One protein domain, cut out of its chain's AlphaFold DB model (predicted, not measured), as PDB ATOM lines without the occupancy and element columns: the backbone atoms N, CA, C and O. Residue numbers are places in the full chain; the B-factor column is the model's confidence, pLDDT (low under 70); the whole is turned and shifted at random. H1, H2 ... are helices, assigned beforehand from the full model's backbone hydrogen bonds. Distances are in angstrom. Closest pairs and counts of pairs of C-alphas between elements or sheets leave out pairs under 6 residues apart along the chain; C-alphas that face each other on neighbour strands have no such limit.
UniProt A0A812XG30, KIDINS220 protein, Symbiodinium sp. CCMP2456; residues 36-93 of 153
ATOM      1  N   SER A  36       7.532 -51.543  65.025       79.81
ATOM      2  CA  SER A  36       8.980 -51.456  65.239       79.81
ATOM      3  C   SER A  36       9.462 -52.009  66.587       79.81
ATOM      4  O   SER A  36      10.581 -52.497  66.686       79.81
ATOM      5  N   ASN A  37       8.654 -51.949  67.648       88.25
ATOM      6  CA  ASN A  37       9.015 -52.534  68.941       88.25
ATOM      7  C   ASN A  37       8.839 -54.061  68.920       88.25
ATOM      8  O   ASN A  37       9.685 -54.786  69.435       88.25
ATOM      9  N   LEU A  38       7.786 -54.548  68.254       87.94
ATOM     10  CA  LEU A  38       7.571 -55.981  68.046       87.94
ATOM     11  C   LEU A  38       8.742 -56.616  67.290       87.94
ATOM     12  O   LEU A  38       9.274 -57.632  67.727       87.94
ATOM     13  N   GLU A  39       9.171 -55.992  66.196       88.56
ATOM     14  CA  GLU A  39      10.302 -56.466  65.393       88.56
ATOM     15  C   GLU A  39      11.602 -56.490  66.202       88.56
ATOM     16  O   GLU A  39      12.303 -57.498  66.183       88.56
ATOM     17  N   LYS A  40      11.872 -55.455  67.011       91.31
ATOM     18  CA  LYS A  40      13.026 -55.436  67.931       91.31
ATOM     19  C   LYS A  40      12.993 -56.579  68.946       91.31
ATOM     20  O   LYS A  40      14.030 -57.168  69.230       91.31
ATOM     21  N   LEU A  41      11.820 -56.901  69.500       91.81
ATOM     22  CA  LEU A  41      11.674 -58.010  70.451       91.81
ATOM     23  C   LEU A  41      11.929 -59.368  69.794       91.81
ATOM     24  O   LEU A  41      12.546 -60.230  70.418       91.81
ATOM     25  N   ILE A  42      11.451 -59.559  68.562       92.38
ATOM     26  CA  ILE A  42      11.686 -60.790  67.802       92.38
ATOM     27  C   ILE A  42      13.171 -60.898  67.447       92.38
ATOM     28  O   ILE A  42      13.774 -61.921  67.747       92.38
ATOM     29  N   ALA A  43      13.774 -59.835  66.907       91.31
ATOM     30  CA  ALA A  43      15.188 -59.805  66.535       91.31
ATOM     31  C   ALA A  43      16.110 -60.115  67.728       91.31
ATOM     32  O   ALA A  43      16.924 -61.031  67.649       91.31
ATOM     33  N   ALA A  44      15.908 -59.450  68.871       93.62
ATOM     34  CA  ALA A  44      16.691 -59.708  70.082       93.62
ATOM     35  C   ALA A  44      16.515 -61.147  70.606       93.62
ATOM     36  O   ALA A  44      17.440 -61.748  71.149       93.62
ATOM     37  N   ALA A  45      15.319 -61.725  70.460       93.38
ATOM     38  CA  ALA A  45      15.078 -63.108  70.856       93.38
ATOM     39  C   ALA A  45      15.736 -64.118  69.904       93.38
ATOM     40  O   ALA A  45      16.178 -65.173  70.364       93.38
ATOM     41  N   VAL A  46      15.786 -63.816  68.604       92.75
ATOM     42  CA  VAL A  46      16.498 -64.608  67.593       92.75
ATOM     43  C   VAL A  46      17.995 -64.587  67.888       92.75
ATOM     44  O   VAL A  46      18.583 -65.652  68.050       92.75
ATOM     45  N   GLU A  47      18.581 -63.408  68.095       92.06
ATOM     46  CA  GLU A  47      19.990 -63.234  68.476       92.06
ATOM     47  C   GLU A  47      20.345 -64.046  69.731       92.06
ATOM     48  O   GLU A  47      21.225 -64.909  69.695       92.06
ATOM     49  N   ALA A  48      19.562 -63.898  70.805       91.69
ATOM     50  CA  ALA A  48      19.743 -64.682  72.026       91.69
ATOM     51  C   ALA A  48      19.556 -66.198  71.807       91.69
ATOM     52  O   ALA A  48      20.109 -67.011  72.547       91.69
ATOM     53  N   SER A  49      18.757 -66.606  70.816       89.50
ATOM     54  CA  SER A  49      18.559 -68.021  70.476       89.50
ATOM     55  C   SER A  49      19.727 -68.601  69.678       89.50
ATOM     56  O   SER A  49      20.015 -69.792  69.841       89.50
ATOM     57  N   HIS A  50      20.398 -67.785  68.859       87.62
ATOM     58  CA  HIS A  50      21.639 -68.154  68.172       87.62
ATOM     59  C   HIS A  50      22.806 -68.259  69.152       87.62
ATOM     60  O   HIS A  50      23.523 -69.257  69.123       87.62
ATOM     61  N   GLU A  51      22.940 -67.309  70.080       86.19
ATOM     62  CA  GLU A  51      23.943 -67.385  71.154       86.19
ATOM     63  C   GLU A  51      23.724 -68.627  72.039       86.19
ATOM     64  O   GLU A  51      24.659 -69.287  72.489       86.19
ATOM     65  N   ALA A  52      22.462 -69.028  72.206       82.75
ATOM     66  CA  ALA A  52      22.053 -70.233  72.914       82.75
ATOM     67  C   ALA A  52      22.019 -71.507  72.046       82.75
ATOM     68  O   ALA A  52      21.295 -72.445  72.403       82.75
ATOM     69  N   SER A  53      22.727 -71.572  70.912       76.00
ATOM     70  CA  SER A  53      22.633 -72.678  69.937       76.00
ATOM     71  C   SER A  53      22.691 -74.071  70.587       76.00
ATOM     72  O   SER A  53      21.826 -74.907  70.302       76.00
ATOM     73  N   ASN A  54      23.598 -74.249  71.553       80.25
ATOM     74  CA  ASN A  54      23.844 -75.495  72.291       80.25
ATOM     75  C   ASN A  54      22.967 -75.681  73.545       80.25
ATOM     76  O   ASN A  54      23.032 -76.716  74.204       80.25
ATOM     77  N   ASN A  55      22.139 -74.695  73.905       88.94
ATOM     78  CA  ASN A  55      21.387 -74.693  75.155       88.94
ATOM     79  C   ASN A  55      19.867 -74.718  74.921       88.94
ATOM     80  O   ASN A  55      19.175 -73.694  74.894       88.94
ATOM     81  N   ALA A  56      19.320 -75.933  74.813       88.75
ATOM     82  CA  ALA A  56      17.885 -76.167  74.628       88.75
ATOM     83  C   ALA A  56      17.016 -75.558  75.749       88.75
ATOM     84  O   ALA A  56      15.912 -75.061  75.490       88.75
ATOM     85  N   SER A  57      17.512 -75.551  76.993       91.31
ATOM     86  CA  SER A  57      16.797 -74.970  78.137       91.31
ATOM     87  C   SER A  57      16.642 -73.449  78.003       91.31
ATOM     88  O   SER A  57      15.574 -72.895  78.290       91.31
ATOM     89  N   LEU A  58      17.674 -72.781  77.482       89.31
ATOM     90  CA  LEU A  58      17.676 -71.345  77.246       89.31
ATOM     91  C   LEU A  58      16.746 -70.980  76.081       89.31
ATOM     92  O   LEU A  58      15.887 -70.114  76.257       89.31
ATOM     93  N   LYS A  59      16.778 -71.730  74.969       90.12
ATOM     94  CA  LYS A  59      15.803 -71.599  73.863       90.12
ATOM     95  C   LYS A  59      14.354 -71.735  74.350       90.12
ATOM     96  O   LYS A  59      13.483 -70.945  73.980       90.12
ATOM     97  N   ARG A  60      14.078 -72.697  75.243       92.62
ATOM     98  CA  ARG A  60      12.755 -72.842  75.878       92.62
ATOM     99  C   ARG A  60      12.385 -71.609  76.704       92.62
ATOM    100  O   ARG A  60      11.263 -71.123  76.574       92.62
ATOM    101  N   ARG A  61      13.295 -71.091  77.537       94.81
ATOM    102  CA  ARG A  61      13.051 -69.876  78.339       94.81
ATOM    103  C   ARG A  61      12.782 -68.650  77.470       94.81
ATOM    104  O   ARG A  61      11.879 -67.883  77.801       94.81
ATOM    105  N   ILE A  62      13.525 -68.484  76.377       94.25
ATOM    106  CA  ILE A  62      13.333 -67.388  75.418       94.25
ATOM    107  C   ILE A  62      11.920 -67.458  74.824       94.25
ATOM    108  O   ILE A  62      11.166 -66.491  74.945       94.25
ATOM    109  N   ARG A  63      11.502 -68.629  74.317       92.94
ATOM    110  CA  ARG A  63      10.128 -68.839  73.821       92.94
ATOM    111  C   ARG A  63       9.069 -68.514  74.872       92.94
ATOM    112  O   ARG A  63       8.126 -67.786  74.588       92.94
ATOM    113  N   GLN A  64       9.233 -68.998  76.102       95.31
ATOM    114  CA  GLN A  64       8.281 -68.726  77.189       95.31
ATOM    115  C   GLN A  64       8.162 -67.226  77.504       95.31
ATOM    116  O   GLN A  64       7.062 -66.725  77.746       95.31
ATOM    117  N   ARG A  65       9.277 -66.486  77.472       95.25
ATOM    118  CA  ARG A  65       9.272 -65.027  77.654       95.25
ATOM    119  C   ARG A  65       8.557 -64.313  76.508       95.25
ATOM    120  O   ARG A  65       7.744 -63.435  76.790       95.25
ATOM    121  N   LEU A  66       8.808 -64.710  75.260       93.50
ATOM    122  CA  LEU A  66       8.097 -64.194  74.083       93.50
ATOM    123  C   LEU A  66       6.588 -64.437  74.189       93.50
ATOM    124  O   LEU A  66       5.815 -63.493  74.056       93.50
ATOM    125  N   HIS A  67       6.171 -65.658  74.534       92.31
ATOM    126  CA  HIS A  67       4.761 -66.002  74.743       92.31
ATOM    127  C   HIS A  67       4.098 -65.113  75.798       92.31
ATOM    128  O   HIS A  67       3.039 -64.542  75.548       92.31
ATOM    129  N   LYS A  68       4.731 -64.952  76.967       93.31
ATOM    130  CA  LYS A  68       4.194 -64.100  78.038       93.31
ATOM    131  C   LYS A  68       4.118 -62.629  77.637       93.31
ATOM    132  O   LYS A  68       3.135 -61.968  77.958       93.31
ATOM    133  N   LYS A  69       5.155 -62.111  76.972       92.00
ATOM    134  CA  LYS A  69       5.259 -60.683  76.645       92.00
ATOM    135  C   LYS A  69       4.377 -60.298  75.464       92.00
ATOM    136  O   LYS A  69       3.686 -59.294  75.536       92.00
ATOM    137  N   LEU A  70       4.371 -61.092  74.396       91.44
ATOM    138  CA  LEU A  70       3.548 -60.817  73.222       91.44
ATOM    139  C   LEU A  70       2.089 -61.226  73.439       91.44
ATOM    140  O   LEU A  70       1.202 -60.531  72.960       91.44
ATOM    141  N   GLY A  71       1.818 -62.289  74.201       90.25
ATOM    142  CA  GLY A  71       0.453 -62.755  74.463       90.25
ATOM    143  C   GLY A  71      -0.383 -61.808  75.330       90.25
ATOM    144  O   GLY A  71      -1.612 -61.819  75.251       90.25
ATOM    145  N   SER A  72       0.249 -60.956  76.143       89.19
ATOM    146  CA  SER A  72      -0.474 -59.913  76.879       89.19
ATOM    147  C   SER A  72      -0.802 -58.696  76.007       89.19
ATOM    148  O   SER A  72      -1.826 -58.056  76.249       89.19
ATOM    149  N   ILE A  73       0.019 -58.429  74.984       88.00
ATOM    150  CA  ILE A  73       0.032 -57.197  74.186       88.00
ATOM    151  C   ILE A  73      -0.705 -57.338  72.845       88.00
ATOM    152  O   ILE A  73      -1.371 -56.401  72.409       88.00
ATOM    153  N   LEU A  74      -0.554 -58.474  72.164       88.44
ATOM    154  CA  LEU A  74      -1.051 -58.693  70.807       88.44
ATOM    155  C   LEU A  74      -2.360 -59.483  70.785       88.44
ATOM    156  O   LEU A  74      -2.696 -60.223  71.712       88.44
ATOM    157  N   SER A  75      -3.080 -59.358  69.669       89.81
ATOM    158  CA  SER A  75      -4.197 -60.241  69.351       89.81
ATOM    159  C   SER A  75      -3.691 -61.660  69.055       89.81
ATOM    160  O   SER A  75      -2.541 -61.852  68.660       89.81
ATOM    161  N   LYS A  76      -4.554 -62.677  69.197       90.00
ATOM    162  CA  LYS A  76      -4.191 -64.082  68.918       90.00
ATOM    163  C   LYS A  76      -3.635 -64.281  67.498       90.00
ATOM    164  O   LYS A  76      -2.739 -65.097  67.312       90.00
ATOM    165  N   LYS A  77      -4.151 -63.526  66.518       90.69
ATOM    166  CA  LYS A  77      -3.729 -63.596  65.110       90.69
ATOM    167  C   LYS A  77      -2.313 -63.046  64.920       90.69
ATOM    168  O   LYS A  77      -1.457 -63.732  64.375       90.69
ATOM    169  N   ASP A  78      -2.054 -61.844  65.435       88.88
ATOM    170  CA  ASP A  78      -0.735 -61.202  65.325       88.88
ATOM    171  C   ASP A  78       0.324 -61.937  66.151       88.88
ATOM    172  O   ASP A  78       1.487 -62.019  65.762       88.88
ATOM    173  N   PHE A  79      -0.087 -62.501  67.289       91.69
ATOM    174  CA  PHE A  79       0.759 -63.333  68.130       91.69
ATOM    175  C   PHE A  79       1.258 -64.577  67.383       91.69
ATOM    176  O   PHE A  79       2.456 -64.853  67.399       91.69
ATOM    177  N   ALA A  80       0.356 -65.300  66.709       92.19
ATOM    178  CA  ALA A  80       0.722 -66.470  65.913       92.19
ATOM    179  C   ALA A  80       1.704 -66.089  64.794       92.19
ATOM    180  O   ALA A  80       2.779 -66.676  64.701       92.19
ATOM    181  N   ALA A  81       1.407 -65.021  64.047       91.94
ATOM    182  CA  ALA A  81       2.288 -64.523  62.991       91.94
ATOM    183  C   ALA A  81       3.683 -64.114  63.511       91.94
ATOM    184  O   ALA A  81       4.695 -64.357  62.854       91.94
ATOM    185  N   ALA A  82       3.763 -63.503  64.698       91.19
ATOM    186  CA  ALA A  82       5.034 -63.143  65.327       91.19
ATOM    187  C   ALA A  82       5.850 -64.376  65.759       91.19
ATOM    188  O   ALA A  82       7.069 -64.399  65.582       91.19
ATOM    189  N   MET A  83       5.190 -65.400  66.308       93.38
ATOM    190  CA  MET A  83       5.845 -66.651  66.698       93.38
ATOM    191  C   MET A  83       6.320 -67.464  65.491       93.38
ATOM    192  O   MET A  83       7.401 -68.048  65.559       93.38
ATOM    193  N   ASP A  84       5.567 -67.456  64.391       92.62
ATOM    194  CA  ASP A  84       5.966 -68.114  63.143       92.62
ATOM    195  C   ASP A  84       7.222 -67.470  62.547       92.62
ATOM    196  O   ASP A  84       8.155 -68.184  62.183       92.62
ATOM    197  N   LYS A  85       7.317 -66.131  62.548       91.06
ATOM    198  CA  LYS A  85       8.544 -65.421  62.139       91.06
ATOM    199  C   LYS A  85       9.751 -65.794  62.998       91.06
ATOM    200  O   LYS A  85      10.827 -66.049  62.468       91.06
ATOM    201  N   PHE A  86       9.573 -65.842  64.320       91.62
ATOM    202  CA  PHE A  86      10.631 -66.286  65.232       91.62
ATOM    203  C   PHE A  86      11.064 -67.727  64.926       91.62
ATOM    204  O   PHE A  86      12.257 -68.030  64.953       91.62
ATOM    205  N   LYS A  87      10.110 -68.618  64.624       90.31
ATOM    206  CA  LYS A  87      10.407 -70.007  64.270       90.31
ATOM    207  C   LYS A  87      11.205 -70.084  62.970       90.31
ATOM    208  O   LYS A  87      12.254 -70.702  62.997       90.31
ATOM    209  N   GLN A  88      10.764 -69.416  61.902       88.94
ATOM    210  CA  GLN A  88      11.486 -69.366  60.621       88.94
ATOM    211  C   GLN A  88      12.941 -68.930  60.829       88.94
ATOM    212  O   GLN A  88      13.854 -69.714  60.616       88.94
ATOM    213  N   MET A  89      13.157 -67.761  61.442       85.88
ATOM    214  CA  MET A  89      14.507 -67.228  61.671       85.88
ATOM    215  C   MET A  89      15.404 -68.114  62.554       85.88
ATOM    216  O   MET A  89      16.623 -68.044  62.442       85.88
ATOM    217  N   THR A  90      14.830 -68.930  63.448       84.94
ATOM    218  CA  THR A  90      15.613 -69.834  64.312       84.94
ATOM    219  C   THR A  90      15.821 -71.232  63.725       84.94
ATOM    220  O   THR A  90      16.761 -71.906  64.149       84.94
ATOM    221  N   ASP A  91      14.984 -71.663  62.777       76.25
ATOM    222  CA  ASP A  91      15.111 -72.922  62.022       76.25
ATOM    223  C   ASP A  91      16.092 -72.746  60.846       76.25
ATOM    224  O   ASP A  91      16.994 -73.558  60.650       76.25
ATOM    225  N   ASP A  92      16.034 -71.589  60.173       61.06
ATOM    226  CA  ASP A  92      16.939 -71.202  59.076       61.06
ATOM    227  C   ASP A  92      18.404 -70.987  59.530       61.06
ATOM    228  O   ASP A  92      19.317 -70.846  58.715       61.06
ATOM    229  N   GLY A  93      18.672 -71.048  60.840       53.44
ATOM    230  CA  GLY A  93      20.014 -71.019  61.432       53.44
ATOM    231  C   GLY A  93      20.915 -72.218  61.092       53.44
ATOM    232  O   GLY A  93      22.024 -72.295  61.621       53.44
TER     233      GLY A  93
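Overview. This is residues 36 to 93 of the 153 residues of the protein "KIDINS220 protein" of Symbiodinium sp. CCMP2456 (UniProt A0A812XG30). Three helices of similar length stand in a small up-and-down bundle, each running against the one before it in the chain, their centres at the corners of a triangle. H1 packs on both H2 and H3, while H2 and H3 come close only near the tight turn that joins them. The printed part has 58 residues, with three named helices in the order H1, H2, H3 and no named strand; the class is all helix. The whole is compact, with a radius of gyration of the C-alphas of 10.8 A, and elongated, with spans of 32 by 19 by 16 A.

Along the chain. H2 and H3 are the longest helices by residues, with 18 each. H2 is residues 56 to 73, 26.1 A from first to last C-alpha, and begins with C-alpha 56 at (17.885, -76.167, 74.628). H3 is residues 76 to 93, 26.3 A long, and ends with C-alpha 93 at (20.014, -71.019, 61.432). H1 is residues 36 to 51, 22.6 A long, and begins with C-alpha 36 at (8.980, -51.456, 65.239).

Arrangement. H1, H2 and H3 form a bundle, helices side by side, and it is up and down. H2 touches H1, with residues 58 to 66 of H2 alone and residues 42 to 49 of H1 alone. Their closest C-alphas, those of Ser 49 and Lys 59, are 5.6 A apart. H1 and H2 run opposite ways at a shallow tilt of 9 degrees and are a helical hairpin. H2 and H3 are close but not clearly touching, with 2 pairs of C-alphas within 8 A. Their closest C-alphas, those of Leu 70 and Phe 79, are 6.3 A apart, and the two helices run opposite ways at a shallow tilt of 26 degrees. H1 and H3 touch, with the C-alphas of Ile 42 and Phe 86 the closest at 6.2 A. They run the same way at a tilt of 35.1 degrees, only just steep. In H1 every O i to N i+4 pair is within hydrogen-bond range; in H2 it is 12 of 14 and in H3 13 of 14.

Size, cuts and confidence. The two C-alphas farthest apart are those of Asn 54, in the link from H1 to H2, and Ser 75, in the link from H2 to H3, at 32.1 A. Both links are tight, with 4 and 2 residues between the helices. The C-alphas of Ser 36 and Gly 93, the first and last printed residues, are 22.8 A apart. The printed part has no cut. The mean pLDDT of the printed part is 88.7, and residues 92 to 93, which belong to H3, are under 70.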